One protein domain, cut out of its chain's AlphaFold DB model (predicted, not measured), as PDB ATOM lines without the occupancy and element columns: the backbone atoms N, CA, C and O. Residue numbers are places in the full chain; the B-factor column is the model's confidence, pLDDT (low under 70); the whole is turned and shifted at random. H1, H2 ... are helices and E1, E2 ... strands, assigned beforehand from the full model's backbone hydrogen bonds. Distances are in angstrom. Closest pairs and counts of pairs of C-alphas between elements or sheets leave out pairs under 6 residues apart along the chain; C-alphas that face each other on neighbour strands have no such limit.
ATOM      1  N   VAL A  24     134.142 171.231 151.846       88.12
ATOM      2  CA  VAL A  24     134.144 170.281 150.727       88.12
ATOM      3  C   VAL A  24     135.575 169.950 150.310       88.12
ATOM      4  O   VAL A  24     136.330 170.819 149.878       88.12
ATOM      5  N   ILE A  25     135.927 168.667 150.359       89.62
ATOM      6  CA  ILE A  25     137.267 168.154 150.086       89.62
ATOM      7  C   ILE A  25     137.207 167.095 148.981       89.62
ATOM      8  O   ILE A  25     136.423 166.140 149.018       89.62
ATOM      9  N   LYS A  26     138.082 167.231 147.980       88.50
ATOM     10  CA  LYS A  26     138.247 166.218 146.931       88.50
ATOM     11  C   LYS A  26     139.013 165.013 147.467       88.50
ATOM     12  O   LYS A  26     139.991 165.153 148.196       88.50
ATOM     13  N   GLY A  27     138.636 163.815 147.034       87.31
ATOM     14  CA  GLY A  27     139.380 162.618 147.397       87.31
ATOM     15  C   GLY A  27     138.862 161.337 146.755       87.31
ATOM     16  O   GLY A  27     137.983 161.381 145.895       87.31
ATOM     17  N   PRO A  28     139.440 160.182 147.127       88.88
ATOM     18  CA  PRO A  28     139.021 158.886 146.603       88.88
ATOM     19  C   PRO A  28     137.575 158.564 146.993       88.88
ATOM     20  O   PRO A  28     137.116 158.942 148.068       88.88
ATOM     21  N   LEU A  29     136.879 157.824 146.133       88.62
ATOM     22  CA  LEU A  29     135.514 157.375 146.402       88.62
ATOM     23  C   LEU A  29     135.464 156.364 147.570       88.62
ATOM     24  O   LEU A  29     136.427 155.601 147.728       88.62
ATOM     25  N   PRO A  30     134.371 156.318 148.359       86.25
ATOM     26  CA  PRO A  30     134.210 155.407 149.496       86.25
ATOM     27  C   PRO A  30     134.472 153.935 149.166       86.25
ATOM     28  O   PRO A  30     135.053 153.215 149.971       86.25
ATOM     29  N   GLU A  31     134.109 153.487 147.965       86.94
ATOM     30  CA  GLU A  31     134.245 152.096 147.517       86.94
ATOM     31  C   GLU A  31     135.709 151.675 147.328       86.94
ATOM     32  O   GLU A  31     136.010 150.484 147.271       86.94
ATOM     33  N   LYS A  32     136.638 152.636 147.243       88.31
ATOM     34  CA  LYS A  32     138.084 152.366 147.182       88.31
ATOM     35  C   LYS A  32     138.693 152.093 148.556       88.31
ATOM     36  O   LYS A  32     139.858 151.703 148.632       88.31
ATOM     37  N   PHE A  33     137.948 152.335 149.632       87.50
ATOM     38  CA  PHE A  33     138.401 152.053 150.985       87.50
ATOM     39  C   PHE A  33     138.040 150.628 151.398       87.50
ATOM     40  O   PHE A  33     137.033 150.076 150.952       87.50
ATOM     41  N   PRO A  34     138.867 150.003 152.246       86.69
ATOM     42  CA  PRO A  34     138.611 148.648 152.688       86.69
ATOM     43  C   PRO A  34     137.440 148.594 153.685       86.69
ATOM     44  O   PRO A  34     137.041 149.606 154.263       86.69
ATOM     45  N   ALA A  35     136.908 147.391 153.905       87.62
ATOM     46  CA  ALA A  35     135.890 147.147 154.924       87.62
ATOM     47  C   ALA A  35     136.416 147.446 156.352       87.62
ATOM     48  O   ALA A  35     137.635 147.370 156.570       87.62
ATOM     49  N   PRO A  36     135.539 147.774 157.322       88.69
ATOM     50  CA  PRO A  36     135.928 148.154 158.686       88.69
ATOM     51  C   PRO A  36     136.898 147.188 159.389       88.69
ATOM     52  O   PRO A  36     137.825 147.631 160.067       88.69
ATOM     53  N   GLU A  37     136.767 145.881 159.162       89.56
ATOM     54  CA  GLU A  37     137.631 144.830 159.721       89.56
ATOM     55  C   GLU A  37     139.098 145.033 159.320       89.56
ATOM     56  O   GLU A  37     140.026 144.863 160.111       89.56
ATOM     57  N   LYS A  38     139.324 145.430 158.065       88.69
ATOM     58  CA  LYS A  38     140.668 145.671 157.529       88.69
ATOM     59  C   LYS A  38     141.247 146.984 158.047       88.69
ATOM     60  O   LYS A  38     142.456 147.061 158.260       88.69
ATOM     61  N   CYS A  39     140.409 147.996 158.290       88.62
ATOM     62  CA  CYS A  39     140.828 149.202 159.008       88.62
ATOM     63  C   CYS A  39     141.318 148.834 160.413       88.62
ATOM     64  O   CYS A  39     142.385 149.289 160.819       88.62
ATOM     65  N   ALA A  40     140.591 147.952 161.109       89.94
ATOM     66  CA  ALA A  40     140.955 147.464 162.434       89.94
ATOM     67  C   ALA A  40     142.308 146.753 162.465       89.94
ATOM     68  O   ALA A  40     143.134 147.058 163.325       89.94
ATOM     69  N   ALA A  41     142.563 145.877 161.492       88.12
ATOM     70  CA  ALA A  41     143.830 145.161 161.378       88.12
ATOM     71  C   ALA A  41     145.017 146.071 161.006       88.12
ATOM     72  O   ALA A  41     146.118 145.895 161.525       88.12
ATOM     73  N   CYS A  42     144.808 147.042 160.111       87.44
ATOM     74  CA  CYS A  42     145.862 147.957 159.658       87.44
ATOM     75  C   CYS A  42     146.223 149.001 160.728       87.44
ATOM     76  O   CYS A  42     147.394 149.306 160.940       87.44
ATOM     77  N   HIS A  43     145.218 149.536 161.424       88.31
ATOM     78  CA  HIS A  43     145.396 150.627 162.383       88.31
ATOM     79  C   HIS A  43     145.457 150.184 163.843       88.31
ATOM     80  O   HIS A  43     145.596 151.037 164.715       88.31
ATOM     81  N   ASN A  44     145.393 148.878 164.113       90.69
ATOM     82  CA  ASN A  44     145.344 148.322 165.465       90.69
ATOM     83  C   ASN A  44     144.190 148.910 166.308       90.69
ATOM     84  O   ASN A  44     144.361 149.286 167.462       90.69
ATOM     85  N   ILE A  45     142.999 149.002 165.706       90.38
ATOM     86  CA  ILE A  45     141.774 149.526 166.345       90.38
ATOM     87  C   ILE A  45     140.726 148.422 166.552       90.38
ATOM     88  O   ILE A  45     139.527 148.615 166.353       90.38
ATOM     89  N   THR A  46     141.179 147.221 166.917       90.75
ATOM     90  CA  THR A  46     140.330 146.026 167.070       90.75
ATOM     91  C   THR A  46     139.267 146.184 168.155       90.75
ATOM     92  O   THR A  46     138.143 145.721 167.961       90.75
ATOM     93  N   GLN A  47     139.576 146.883 169.252       91.75
ATOM     94  CA  GLN A  47     138.602 147.199 170.298       91.75
ATOM     95  C   GLN A  47     137.477 148.098 169.765       91.75
ATOM     96  O   GLN A  47     136.314 147.708 169.843       91.75
ATOM     97  N   ILE A  48     137.821 149.234 169.141       92.56
ATOM     98  CA  ILE A  48     136.858 150.150 168.500       92.56
ATOM     99  C   ILE A  48     135.946 149.392 167.524       92.56
ATOM    100  O   ILE A  48     134.728 149.558 167.538       92.56
ATOM    101  N   TYR A  49     136.524 148.527 166.685       93.62
ATOM    102  CA  TYR A  49     135.750 147.725 165.737       93.62
ATOM    103  C   TYR A  49     134.823 146.709 166.434       93.62
ATOM    104  O   TYR A  49     133.661 146.564 166.050       93.62
ATOM    105  N   SER A  50     135.293 146.031 167.487       94.69
ATOM    106  CA  SER A  50     134.464 145.108 168.277       94.69
ATOM    107  C   SER A  50     133.285 145.827 168.942       94.69
ATOM    108  O   SER A  50     132.190 145.279 169.011       94.69
ATOM    109  N   GLU A  51     133.493 147.045 169.437       95.00
ATOM    110  CA  GLU A  51     132.429 147.857 170.030       95.00
ATOM    111  C   GLU A  51     131.393 148.278 168.988       95.00
ATOM    112  O   GLU A  51     130.201 148.044 169.190       95.00
ATOM    113  N   LEU A  52     131.845 148.819 167.850       94.25
ATOM    114  CA  LEU A  52     130.964 149.238 166.760       94.25
ATOM    115  C   LEU A  52     130.124 148.069 166.234       94.25
ATOM    116  O   LEU A  52     128.905 148.194 166.135       94.25
ATOM    117  N   SER A  53     130.755 146.925 165.953       94.88
ATOM    118  CA  SER A  53     130.089 145.746 165.373       94.88
ATOM    119  C   SER A  53     129.006 145.136 166.271       94.88
ATOM    120  O   SER A  53     128.125 144.439 165.775       94.88
ATOM    121  N   LYS A  54     129.031 145.417 167.580       95.31
ATOM    122  CA  LYS A  54     128.017 144.974 168.556       95.31
ATOM    123  C   LYS A  54     127.030 146.080 168.944       95.31
ATOM    124  O   LYS A  54     126.153 145.854 169.776       95.31
ATOM    125  N   SER A  55     127.196 147.281 168.397       94.69
ATOM    126  CA  SER A  55     126.422 148.462 168.772       94.69
ATOM    127  C   SER A  55     125.132 148.614 167.966       94.69
ATOM    128  O   SER A  55     124.898 147.931 166.974       94.69
ATOM    129  N   ALA A  56     124.310 149.595 168.341       94.19
ATOM    130  CA  ALA A  56     123.174 150.046 167.539       94.19
ATOM    131  C   ALA A  56     123.572 150.624 166.165       94.19
ATOM    132  O   ALA A  56     122.708 150.784 165.308       94.19
ATOM    133  N   HIS A  57     124.855 150.934 165.959       94.62
ATOM    134  CA  HIS A  57     125.425 151.406 164.699       94.62
ATOM    135  C   HIS A  57     126.228 150.314 163.969       94.62
ATOM    136  O   HIS A  57     127.066 150.642 163.134       94.62
ATOM    137  N   SER A  58     125.990 149.028 164.256       94.81
ATOM    138  CA  SER A  58     126.711 147.896 163.645       94.81
ATOM    139  C   SER A  58     126.676 147.872 162.116       94.81
ATOM    140  O   SER A  58     127.596 147.346 161.494       94.81
ATOM    141  N   ASP A  59     125.636 148.450 161.517       93.38
ATOM    142  CA  ASP A  59     125.447 148.474 160.064       93.38
ATOM    143  C   ASP A  59     126.175 149.652 159.385       93.38
ATOM    144  O   ASP A  59     126.205 149.739 158.157       93.38
ATOM    145  N   LEU A  60     126.771 150.561 160.170       92.12
ATOM    146  CA  LEU A  60     127.563 151.679 159.660       92.12
ATOM    147  C   LEU A  60     129.027 151.279 159.446       92.12
ATOM    148  O   LEU A  60     129.626 150.503 160.191       92.12
ATOM    149  N   LYS A  61     129.645 151.887 158.438       92.19
ATOM    150  CA  LYS A  61     131.083 151.823 158.172       92.19
ATOM    151  C   LYS A  61     131.799 152.946 158.919       92.19
ATOM    152  O   LYS A  61     131.237 154.006 159.174       92.19
ATOM    153  N   CYS A  62     133.101 152.780 159.170       92.19
ATOM    154  CA  CYS A  62     133.917 153.815 159.821       92.19
ATOM    155  C   CYS A  62     133.807 155.179 159.115       92.19
ATOM    156  O   CYS A  62     133.737 156.218 159.763       92.19
ATOM    157  N   LEU A  63     133.778 155.167 157.780       92.75
ATOM    158  CA  LEU A  63     133.777 156.378 156.958       92.75
ATOM    159  C   LEU A  63     132.402 157.041 156.810       92.75
ATOM    160  O   LEU A  63     132.305 158.091 156.180       92.75
ATOM    161  N   ASP A  64     131.353 156.461 157.400       92.88
ATOM    162  CA  ASP A  64     130.060 157.139 157.509       92.88
ATOM    163  C   ASP A  64     130.114 158.283 158.535       92.88
ATOM    164  O   ASP A  64     129.309 159.218 158.447       92.88
ATOM    165  N   CYS A  65     131.089 158.224 159.457       93.81
ATOM    166  CA  CYS A  65     131.338 159.230 160.491       93.81
ATOM    167  C   CYS A  65     132.741 159.862 160.434       93.81
ATOM    168  O   CYS A  65     132.917 161.010 160.847       93.81
ATOM    169  N   HIS A  66     133.754 159.125 159.972       93.44
ATOM    170  CA  HIS A  66     135.146 159.573 159.987       93.44
ATOM    171  C   HIS A  66     135.644 159.970 158.604       93.44
ATOM    172  O   HIS A  66     135.504 159.236 157.626       93.44
ATOM    173  N   LEU A  67     136.343 161.101 158.544       94.31
ATOM    174  CA  LEU A  67     137.021 161.534 157.335       94.31
ATOM    175  C   LEU A  67     138.275 160.665 157.120       94.31
ATOM    176  O   LEU A  67     139.125 160.601 158.009       94.31
ATOM    177  N   PRO A  68     138.464 159.998 155.971       91.88
ATOM    178  CA  PRO A  68     139.606 159.110 155.791       91.88
ATOM    179  C   PRO A  68     140.918 159.891 155.661       91.88
ATOM    180  O   PRO A  68     140.994 160.921 154.991       91.88
ATOM    181  N   GLY A  69     142.006 159.343 156.206       89.25
ATOM    182  CA  GLY A  69     143.317 160.007 156.194       89.25
ATOM    183  C   GLY A  69     143.854 160.346 154.794       89.25
ATOM    184  O   GLY A  69     144.631 161.282 154.642       89.25
ATOM    185  N   ALA A  70     143.438 159.621 153.748       88.56
ATOM    186  CA  ALA A  70     143.796 159.956 152.367       88.56
ATOM    187  C   ALA A  70     143.173 161.276 151.885       88.56
ATOM    188  O   ALA A  70     143.812 161.982 151.113       88.56
ATOM    189  N   VAL A  71     141.970 161.603 152.358       92.62
ATOM    190  CA  VAL A  71     141.287 162.874 152.085       92.62
ATOM    191  C   VAL A  71     141.905 163.981 152.932       92.62
ATOM    192  O   VAL A  71     142.252 165.030 152.400       92.62
ATOM    193  N   GLN A  72     142.144 163.711 154.221       93.25
ATOM    194  CA  GLN A  72     142.771 164.667 155.143       93.25
ATOM    195  C   GLN A  72     144.113 165.194 154.616       93.25
ATOM    196  O   GLN A  72     144.359 166.392 154.658       93.25
ATOM    197  N   ARG A  73     144.953 164.325 154.038       90.50
ATOM    198  CA  ARG A  73     146.262 164.706 153.473       90.50
ATOM    199  C   ARG A  73     146.205 165.664 152.278       90.50
ATOM    200  O   ARG A  73     147.251 166.124 151.840       90.50
ATOM    201  N   THR A  74     145.026 165.935 151.719       90.25
ATOM    202  CA  THR A  74     144.870 166.959 150.670       90.25
ATOM    203  C   THR A  74     144.740 168.373 151.238       90.25
ATOM    204  O   THR A  74     144.939 169.326 150.496       90.25
ATOM    205  N   GLN A  75     144.415 168.496 152.530       89.38
ATOM    206  CA  GLN A  75     144.201 169.771 153.228       89.38
ATOM    207  C   GLN A  75     145.174 169.979 154.392       89.38
ATOM    208  O   GLN A  75     145.458 171.109 154.773       89.38
ATOM    209  N   TYR A  76     145.681 168.891 154.975       90.69
ATOM    210  CA  TYR A  76     146.456 168.921 156.207       90.69
ATOM    211  C   TYR A  76     147.809 168.243 156.055       90.69
ATOM    212  O   TYR A  76     147.956 167.228 155.367       90.69
ATOM    213  N   GLU A  77     148.771 168.743 156.821       89.38
ATOM    214  CA  GLU A  77     150.044 168.069 157.029       89.38
ATOM    215  C   GLU A  77     149.844 166.697 157.686       89.38
ATOM    216  O   GLU A  77     148.905 166.462 158.454       89.38
ATOM    217  N   SER A  78     150.773 165.769 157.438       83.00
ATOM    218  CA  SER A  78     150.671 164.390 157.950       83.00
ATOM    219  C   SER A  78     150.538 164.315 159.477       83.00
ATOM    220  O   SER A  78     149.856 163.426 159.992       83.00
ATOM    221  N   LYS A  79     151.159 165.254 160.202       82.44
ATOM    222  CA  LYS A  79     151.074 165.352 161.666       82.44
ATOM    223  C   LYS A  79     149.679 165.755 162.162       82.44
ATOM    224  O   LYS A  79     149.273 165.306 163.230       82.44
ATOM    225  N   ASP A  80     148.938 166.518 161.360       87.50
ATOM    226  CA  ASP A  80     147.621 167.079 161.696       87.50
ATOM    227  C   ASP A  80     146.460 166.182 161.214       87.50
ATOM    228  O   ASP A  80     145.280 166.469 161.455       87.50
ATOM    229  N   CYS A  81     146.792 165.070 160.549       87.56
ATOM    230  CA  CYS A  81     145.859 163.999 160.224       87.56
ATOM    231  C   CYS A  81     145.558 163.143 161.469       87.56
ATOM    232  O   CYS A  81     146.466 162.718 162.194       87.56
ATOM    233  N   SER A  82     144.276 162.852 161.699       87.25
ATOM    234  CA  SER A  82     143.783 162.203 162.916       87.25
ATOM    235  C   SER A  82     142.494 161.412 162.684       87.25
ATOM    236  O   SER A  82     141.678 161.764 161.833       87.25
ATOM    237  N   PHE A  83     142.277 160.377 163.498       84.19
ATOM    238  CA  PHE A  83     141.021 159.621 163.535       84.19
ATOM    239  C   PHE A  83     139.848 160.446 164.079       84.19
ATOM    240  O   PHE A  83     138.704 160.096 163.835       84.19
ATOM    241  N   TYR A  84     140.095 161.571 164.757       87.19
ATOM    242  CA  TYR A  84     139.024 162.420 165.295       87.19
ATOM    243  C   TYR A  84     138.395 163.380 164.288       87.19
ATOM    244  O   TYR A  84     137.443 164.074 164.639       87.19
ATOM    245  N   ARG A  85     138.917 163.460 163.060       91.94
ATOM    246  CA  ARG A  85     138.298 164.297 162.032       91.94
ATOM    247  C   ARG A  85     137.034 163.616 161.531       91.94
ATOM    248  O   ARG A  85     137.083 162.504 161.003       91.94
ATOM    249  N   LEU A  86     135.913 164.290 161.746       93.62
ATOM    250  CA  LEU A  86     134.593 163.801 161.395       93.62
ATOM    251  C   LEU A  86     134.216 164.316 160.017       93.62
ATOM    252  O   LEU A  86     134.527 165.444 159.637       93.62
ATOM    253  N   GLY A  87     133.555 163.466 159.257       94.56
ATOM    254  CA  GLY A  87     133.205 163.780 157.890       94.56
ATOM    255  C   GLY A  87     132.435 162.651 157.254       94.56
ATOM    256  O   GLY A  87     132.294 161.569 157.821       94.56
ATOM    257  N   TYR A  88     131.925 162.928 156.069       93.75
ATOM    258  CA  TYR A  88     131.140 161.975 155.312       93.75
ATOM    259  C   TYR A  88     131.319 162.197 153.818       93.75
ATOM    260  O   TYR A  88     131.798 163.240 153.378       93.75
ATOM    261  N   HIS A  89     130.939 161.199 153.031       93.44
ATOM    262  CA  HIS A  89     130.896 161.320 151.580       93.44
ATOM    263  C   HIS A  89     129.489 161.702 151.119       93.44
ATOM    264  O   HIS A  89     128.500 161.103 151.549       93.44
ATOM    265  N   GLU A  90     129.392 162.723 150.271       88.44
ATOM    266  CA  GLU A  90     128.126 163.174 149.700       88.44
ATOM    267  C   GLU A  90     127.750 162.405 148.436       88.44
ATOM    268  O   GLU A  90     128.589 162.071 147.591       88.44
ATOM    269  N   LYS A  91     126.436 162.221 148.246       73.06
ATOM    270  CA  LYS A  91     125.867 161.801 146.961       73.06
ATOM    271  C   LYS A  91     126.154 162.893 145.924       73.06
ATOM    272  O   LYS A  91     125.425 163.871 145.834       73.06
ATOM    273  N   GLY A  92     127.243 162.739 145.178       68.12
ATOM    274  CA  GLY A  92     127.767 163.775 144.281       68.12
ATOM    275  C   GLY A  92     129.291 163.772 144.156       68.12
ATOM    276  O   GLY A  92     129.827 164.368 143.228       68.12
ATOM    277  N   GLY A  93     129.989 163.040 145.032       81.19
ATOM    278  CA  GLY A  93     131.374 162.626 144.798       81.19
ATOM    279  C   GLY A  93     132.419 163.261 145.710       81.19
ATOM    280  O   GLY A  93     133.544 162.760 145.737       81.19
ATOM    281  N   ASN A  94     132.069 164.282 146.494       90.88
ATOM    282  CA  ASN A  94     133.009 164.930 147.408       90.88
ATOM    283  C   ASN A  94     132.896 164.406 148.840       90.88
ATOM    284  O   ASN A  94     131.850 163.916 149.270       90.88
ATOM    285  N   TRP A  95     133.988 164.550 149.583       94.19
ATOM    286  CA  TRP A  95     133.975 164.428 151.032       94.19
ATOM    287  C   TRP A  95     133.633 165.772 151.651       94.19
ATOM    288  O   TRP A  95     134.023 166.811 151.129       94.19
ATOM    289  N   VAL A  96     132.936 165.736 152.775       94.06
ATOM    290  CA  VAL A  96     132.608 166.912 153.567       94.06
ATOM    291  C   VAL A  96     133.160 166.699 154.963       94.06
ATOM    292  O   VAL A  96     132.755 165.766 155.659       94.06
ATOM    293  N   GLU A  97     134.123 167.529 155.355       94.88
ATOM    294  CA  GLU A  97     134.563 167.611 156.744       94.88
ATOM    295  C   GLU A  97     133.584 168.476 157.526       94.88
ATOM    296  O   GLU A  97     133.193 169.553 157.078       94.88
ATOM    297  N   VAL A  98     133.199 168.008 158.705       92.50
ATOM    298  CA  VAL A  98     132.221 168.690 159.550       92.50
ATOM    299  C   VAL A  98     132.758 168.943 160.943       92.50
ATOM    300  O   VAL A  98     133.655 168.246 161.429       92.50
ATOM    301  N   LYS A  99     132.190 169.950 161.611       86.00
ATOM    302  CA  LYS A  99     132.588 170.346 162.965       86.00
ATOM    303  C   LYS A  99     131.418 170.161 163.923       86.00
ATOM    304  O   LYS A  99     130.265 170.422 163.606       86.00
ATOM    305  N   GLY A 100     131.715 169.716 165.142       85.06
ATOM    306  CA  GLY A 100     130.673 169.493 166.147       85.06
ATOM    307  C   GLY A 100     129.724 168.355 165.755       85.06
ATOM    308  O   GLY A 100     130.157 167.331 165.236       85.06
ATOM    309  N   ASN A 101     128.432 168.524 166.031       88.31
ATOM    310  CA  ASN A 101     127.438 167.443 165.994       88.31
ATOM    311  C   ASN A 101     126.926 167.075 164.601       88.31
ATOM    312  O   ASN A 101     126.156 166.127 164.468       88.31
ATOM    313  N   GLU A 102     127.326 167.808 163.568       89.19
ATOM    314  CA  GLU A 102     126.771 167.697 162.217       89.19
ATOM    315  C   GLU A 102     126.813 166.261 161.678       89.19
ATOM    316  O   GLU A 102     125.824 165.791 161.121       89.19
ATOM    317  N   VAL A 103     127.897 165.511 161.924       91.69
ATOM    318  CA  VAL A 103     127.993 164.116 161.465       91.69
ATOM    319  C   VAL A 103     126.918 163.216 162.082       91.69
ATOM    320  O   VAL A 103     126.366 162.359 161.398       91.69
ATOM    321  N   CYS A 104     126.579 163.445 163.354       90.94
ATOM    322  CA  CYS A 104     125.545 162.717 164.081       90.94
ATOM    323  C   CYS A 104     124.152 163.165 163.615       90.94
ATOM    324  O   CYS A 104     123.264 162.351 163.358       90.94
ATOM    325  N   LEU A 105     123.964 164.478 163.465       88.94
ATOM    326  CA  LEU A 105     122.680 165.078 163.110       88.94
ATOM    327  C   LEU A 105     122.216 164.719 161.697       88.94
ATOM    328  O   LEU A 105     121.021 164.797 161.434       88.94
ATOM    329  N   ARG A 106     123.095 164.236 160.814       89.56
ATOM    330  CA  ARG A 106     122.691 163.664 159.516       89.56
ATOM    331  C   ARG A 106     121.639 162.567 159.644       89.56
ATOM    332  O   ARG A 106     120.697 162.543 158.859       89.56
ATOM    333  N   CYS A 107     121.781 161.701 160.642       89.19
ATOM    334  CA  CYS A 107     120.832 160.616 160.905       89.19
ATOM    335  C   CYS A 107     119.897 160.932 162.081       89.19
ATOM    336  O   CYS A 107     118.810 160.372 162.172       89.19
ATOM    337  N   HIS A 108     120.293 161.854 162.964       87.44
ATOM    338  CA  HIS A 108     119.554 162.177 164.186       87.44
ATOM    339  C   HIS A 108     118.818 163.527 164.151       87.44
ATOM    340  O   HIS A 108     118.295 163.950 165.174       87.44
ATOM    341  N   ALA A 109     118.702 164.207 163.004       82.69
ATOM    342  CA  ALA A 109     118.049 165.523 162.914       82.69
ATOM    343  C   ALA A 109     116.606 165.563 163.459       82.69
ATOM    344  O   ALA A 109     116.137 166.631 163.859       82.69
ATOM    345  N   CYS A 123     128.277 162.744 175.881       86.06
ATOM    346  CA  CYS A 123     127.377 161.835 176.591       86.06
ATOM    347  C   CYS A 123     127.293 160.442 175.947       86.06
ATOM    348  O   CYS A 123     127.235 159.442 176.656       86.06
ATOM    349  N   HIS A 124     127.292 160.356 174.611       87.56
ATOM    350  CA  HIS A 124     127.014 159.099 173.898       87.56
ATOM    351  C   HIS A 124     128.256 158.261 173.556       87.56
ATOM    352  O   HIS A 124     128.105 157.126 173.112       87.56
ATOM    353  N   MET A 125     129.465 158.798 173.753       90.62
ATOM    354  CA  MET A 125     130.733 158.079 173.557       90.62
ATOM    355  C   MET A 125     131.654 158.344 174.751       90.62
ATOM    356  O   MET A 125     132.575 159.172 174.689       90.62
ATOM    357  N   THR A 126     131.357 157.670 175.865       86.12
ATOM    358  CA  THR A 126     132.122 157.790 177.110       86.12
ATOM    359  C   THR A 126     133.596 157.498 176.860       86.12
ATOM    360  O   THR A 126     133.965 156.666 176.028       86.12
ATOM    361  N   ARG A 127     134.461 158.260 177.531       82.75
ATOM    362  CA  ARG A 127     135.907 158.096 177.409       82.75
ATOM    363  C   ARG A 127     136.370 157.014 178.375       82.75
ATOM    364  O   ARG A 127     136.195 157.177 179.578       82.75
ATOM    365  N   GLU A 128     137.019 155.976 177.859       79.06
ATOM    366  CA  GLU A 128     137.449 154.816 178.646       79.06
ATOM    367  C   GLU A 128     138.854 154.370 178.226       79.06
ATOM    368  O   GLU A 128     139.021 153.530 177.354       79.06
ATOM    369  N   GLY A 129     139.894 154.937 178.844       87.31
ATOM    370  CA  GLY A 129     141.283 154.545 178.574       87.31
ATOM    371  C   GLY A 129     141.918 155.227 177.354       87.31
ATOM    372  O   GLY A 129     141.649 156.401 177.062       87.31
ATOM    373  N   VAL A 130     142.835 154.511 176.695       89.31
ATOM    374  CA  VAL A 130     143.691 154.994 175.598       89.31
ATOM    375  C   VAL A 130     143.867 153.889 174.553       89.31
ATOM    376  O   VAL A 130     144.281 152.786 174.898       89.31
ATOM    377  N   ASP A 131     143.616 154.206 173.284       89.81
ATOM    378  CA  ASP A 131     143.925 153.333 172.149       89.81
ATOM    379  C   ASP A 131     145.333 153.611 171.614       89.81
ATOM    380  O   ASP A 131     145.771 154.762 171.527       89.81
ATOM    381  N   LYS A 132     146.019 152.548 171.180       91.00
ATOM    382  CA  LYS A 132     147.309 152.622 170.478       91.00
ATOM    383  C   LYS A 132     147.102 152.397 168.993       91.00
ATOM    384  O   LYS A 132     147.113 151.261 168.516       91.00
ATOM    385  N   ILE A 133     146.935 153.495 168.272       89.94
ATOM    386  CA  ILE A 133     146.676 153.466 166.841       89.94
ATOM    387  C   ILE A 133     147.991 153.384 166.075       89.94
ATOM    388  O   ILE A 133     148.867 154.238 166.217       89.94
ATOM    389  N   CYS A 134     148.103 152.382 165.211       89.88
ATOM    390  CA  CYS A 134     149.262 152.188 164.352       89.88
ATOM    391  C   CYS A 134     149.099 152.917 163.013       89.88
ATOM    392  O   CYS A 134     148.045 152.896 162.368       89.88
ATOM    393  N   ILE A 135     150.189 153.526 162.550       84.00
ATOM    394  CA  ILE A 135     150.333 154.008 161.178       84.00
ATOM    395  C   ILE A 135     151.432 153.186 160.520       84.00
ATOM    396  O   ILE A 135     152.576 153.214 160.970       84.00
ATOM    397  N   LEU A 136     151.091 152.453 159.462       85.81
ATOM    398  CA  LEU A 136     152.018 151.534 158.798       85.81
ATOM    399  C   LEU A 136     152.849 152.244 157.720       85.81
ATOM    400  O   LEU A 136     152.369 153.175 157.068       85.81
ATOM    401  N   LYS A 137     154.094 151.795 157.525       85.75
ATOM    402  CA  LYS A 137     155.039 152.306 156.515       85.75
ATOM    403  C   LYS A 137     154.581 151.963 155.099       85.75
ATOM    404  O   LYS A 137     154.564 152.822 154.223       85.75
ATOM    405  N   ASP A 138     154.193 150.710 154.904       84.88
ATOM    406  CA  ASP A 138     153.921 150.080 153.610       84.88
ATOM    407  C   ASP A 138     152.429 149.775 153.383       84.88
ATOM    408  O   ASP A 138     152.042 149.360 152.295       84.88
ATOM    409  N   LYS A 139     151.581 150.052 154.387       79.44
ATOM    410  CA  LYS A 139     150.133 149.761 154.404       79.44
ATOM    411  C   LYS A 139     149.809 148.260 154.359       79.44
ATOM    412  O   LYS A 139     148.670 147.900 154.056       79.44
ATOM    413  N   THR A 140     150.771 147.399 154.684       84.62
ATOM    414  CA  THR A 140     150.577 145.947 154.753       84.62
ATOM    415  C   THR A 140     149.997 145.567 156.111       84.62
ATOM    416  O   THR A 140     150.631 145.792 157.131       84.62
ATOM    417  N   ALA A 141     148.801 144.980 156.149       82.12
ATOM    418  CA  ALA A 141     148.193 144.485 157.389       82.12
ATOM    419  C   ALA A 141     148.515 142.987 157.624       82.12
ATOM    420  O   ALA A 141     148.665 142.256 156.643       82.12
ATOM    421  N   PRO A 142     148.543 142.497 158.883       86.44
ATOM    422  CA  PRO A 142     148.354 143.256 160.122       86.44
ATOM    423  C   PRO A 142     149.587 144.100 160.486       86.44
ATOM    424  O   PRO A 142     150.659 143.953 159.901       86.44
ATOM    425  N   ALA A 143     149.423 144.994 161.460       85.94
ATOM    426  CA  ALA A 143     150.540 145.737 162.032       85.94
ATOM    427  C   ALA A 143     151.559 144.783 162.693       85.94
ATOM    428  O   ALA A 143     151.190 143.924 163.493       85.94
ATOM    429  N   THR A 144     152.840 144.959 162.385       88.81
ATOM    430  CA  THR A 144     153.989 144.272 162.986       88.81
ATOM    431  C   THR A 144     155.017 145.311 163.443       88.81
ATOM    432  O   THR A 144     155.044 146.420 162.905       88.81
ATOM    433  N   PRO A 145     155.904 144.992 164.404       88.62
ATOM    434  CA  PRO A 145     156.956 145.924 164.820       88.62
ATOM    435  C   PRO A 145     157.783 146.487 163.650       88.62
ATOM    436  O   PRO A 145     158.141 147.664 163.659       88.62
ATOM    437  N   ASP A 146     158.012 145.685 162.609       91.56
ATOM    438  CA  ASP A 146     158.832 146.069 161.457       91.56
ATOM    439  C   ASP A 146     158.113 147.032 160.496       91.56
ATOM    440  O   ASP A 146     158.734 147.950 159.941       91.56
ATOM    441  N   ASN A 147     156.795 146.872 160.322       91.50
ATOM    442  CA  ASN A 147     156.008 147.667 159.376       91.50
ATOM    443  C   ASN A 147     155.305 148.886 160.008       91.50
ATOM    444  O   ASN A 147     154.761 149.717 159.278       91.50
ATOM    445  N   ILE A 148     155.361 149.059 161.333       91.44
ATOM    446  CA  ILE A 148     154.835 150.248 162.017       91.44
ATOM    447  C   ILE A 148     155.784 151.435 161.812       91.44
ATOM    448  O   ILE A 148     156.975 151.383 162.116       91.44
ATOM    449  N   ARG A 149     155.243 152.539 161.291       88.62
ATOM    450  CA  ARG A 149     155.927 153.834 161.174       88.62
ATOM    451  C   ARG A 149     155.806 154.646 162.456       88.62
ATOM    452  O   ARG A 149     156.754 155.307 162.852       88.62
ATOM    453  N   GLU A 150     154.618 154.639 163.047       88.94
ATOM    454  CA  GLU A 150     154.264 155.477 164.189       88.94
ATOM    455  C   GLU A 150     153.155 154.801 165.000       88.94
ATOM    456  O   GLU A 150     152.259 154.172 164.428       88.94
ATOM    457  N   ILE A 151     153.206 154.966 166.321       90.50
ATOM    458  CA  ILE A 151     152.112 154.636 167.234       90.50
ATOM    459  C   ILE A 151     151.603 155.951 167.816       90.50
ATOM    460  O   ILE A 151     152.367 156.690 168.433       90.50
ATOM    461  N   LYS A 152     150.315 156.230 167.624       88.38
ATOM    462  CA  LYS A 152     149.629 157.366 168.239       88.38
ATOM    463  C   LYS A 152     148.766 156.863 169.386       88.38
ATOM    464  O   LYS A 152     147.867 156.052 169.176       88.38
ATOM    465  N   GLU A 153     149.034 157.364 170.583       89.50
ATOM    466  CA  GLU A 153     148.169 157.158 171.740       89.50
ATOM    467  C   GLU A 153     147.042 158.181 171.711       89.50
ATOM    468  O   GLU A 153     147.282 159.389 171.657       89.50
ATOM    469  N   VAL A 154     145.802 157.701 171.715       86.25
ATOM    470  CA  VAL A 154     144.632 158.570 171.643       86.25
ATOM    471  C   VAL A 154     143.617 158.198 172.723       86.25
ATOM    472  O   VAL A 154     143.446 157.018 173.016       86.25
ATOM    473  N   PRO A 155     142.927 159.174 173.338       88.12
ATOM    474  CA  PRO A 155     141.799 158.905 174.222       88.12
ATOM    475  C   PRO A 155     140.787 157.928 173.612       88.12
ATOM    476  O   PRO A 155     140.126 158.257 172.622       88.12
ATOM    477  N   HIS A 156     140.611 156.763 174.228       89.44
ATOM    478  CA  HIS A 156     139.603 155.825 173.757       89.44
ATOM    479  C   HIS A 156     138.212 156.392 174.058       89.44
ATOM    480  O   HIS A 156     137.911 156.787 175.189       89.44
ATOM    481  N   LYS A 157     137.379 156.486 173.023       90.56
ATOM    482  CA  LYS A 157     135.969 156.873 173.107       90.56
ATOM    483  C   LYS A 157     135.147 155.676 172.670       90.56
ATOM    484  O   LYS A 157     135.351 155.198 171.556       90.56
ATOM    485  N   SER A 158     134.220 155.249 173.518       92.12
ATOM    486  CA  SER A 158     133.439 154.050 173.247       92.12
ATOM    487  C   SER A 158     132.643 154.187 171.951       92.12
ATOM    488  O   SER A 158     131.974 155.198 171.720       92.12
TER     489      SER A 158
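What this domain is: This is residues 24 to 109 and 123 to 158 of the 166 residues of an uncharacterized protein of Proteobacteria bacterium (UniProt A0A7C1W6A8). Two separate strand hairpins, small E1-E2 and long, bending E3-E4, lie toward opposite ends of the domain, with long unnamed stretches between them. The helical hairpin H1-H2 packs on the long one through H1 and E3, while H4 sits beside E1 of the small one. The printed part has 122 residues, ordered H1 H2 H3 E1 E2 H4 E3 E4; both sheets are antiparallel. The class is mixed, helices and strands, with 56 residues in named elements, under half. It is compact, radius of gyration of the C-alphas 14.4 A, spanning 44 by 31 by 24 A.

Where its parts are: H1, residues 36 to 43, starts at C-alpha 36 (135.928, 148.154, 158.686) and measures 10.5 A. H2 is residues 46 to 53, 10.4 A; H3 69 to 72; E1 86 to 89; E2 95 to 98; H4 102 to 109. E3, residues 127 to 136, measures 25.5 A and bends by 51 degrees at 130. E4, residues 148 to 157, measures 22.9 A, bends by 54 degrees at 154 and ends at C-alpha 157 (135.969, 156.873, 173.107).

How they stand to each other: Residues 24 to 25 pair antiparallel with 95 to 96 of E2. H1 and H2 touch, closest C-alphas Ala 40 and Thr 46 at 4.9 A, a shallow tilt of 16 degrees, opposite ways. The closest C-alphas of H1 and E3 are His 43 and Cys 134, 4.6 A. Across E1 and E2, N 96 and O 88 are 2.8 A apart; across E3 and E4, N 133 and O 152 are 2.9 A apart, both within hydrogen-bond range. The closest C-alphas of E1 and H4 are Gly 87 and Val 103, 6.3 A; those of H3 and E2 are Val 71 and Trp 95, 7.5 A. Every O i to N i+4 pair is within range in H1 and H2, and 3 of 4 in H4; H3 is too short for one.

The domain as a whole: The C-alphas of Ala 109 and Asp 146 are the two farthest apart, 45.2 A. Residues 110 to 122 are not printed; the gap is 17.0 A. The links H2 to H3, H3 to E1 and E3 to E4 are long. Residue 92 is under pLDDT 70.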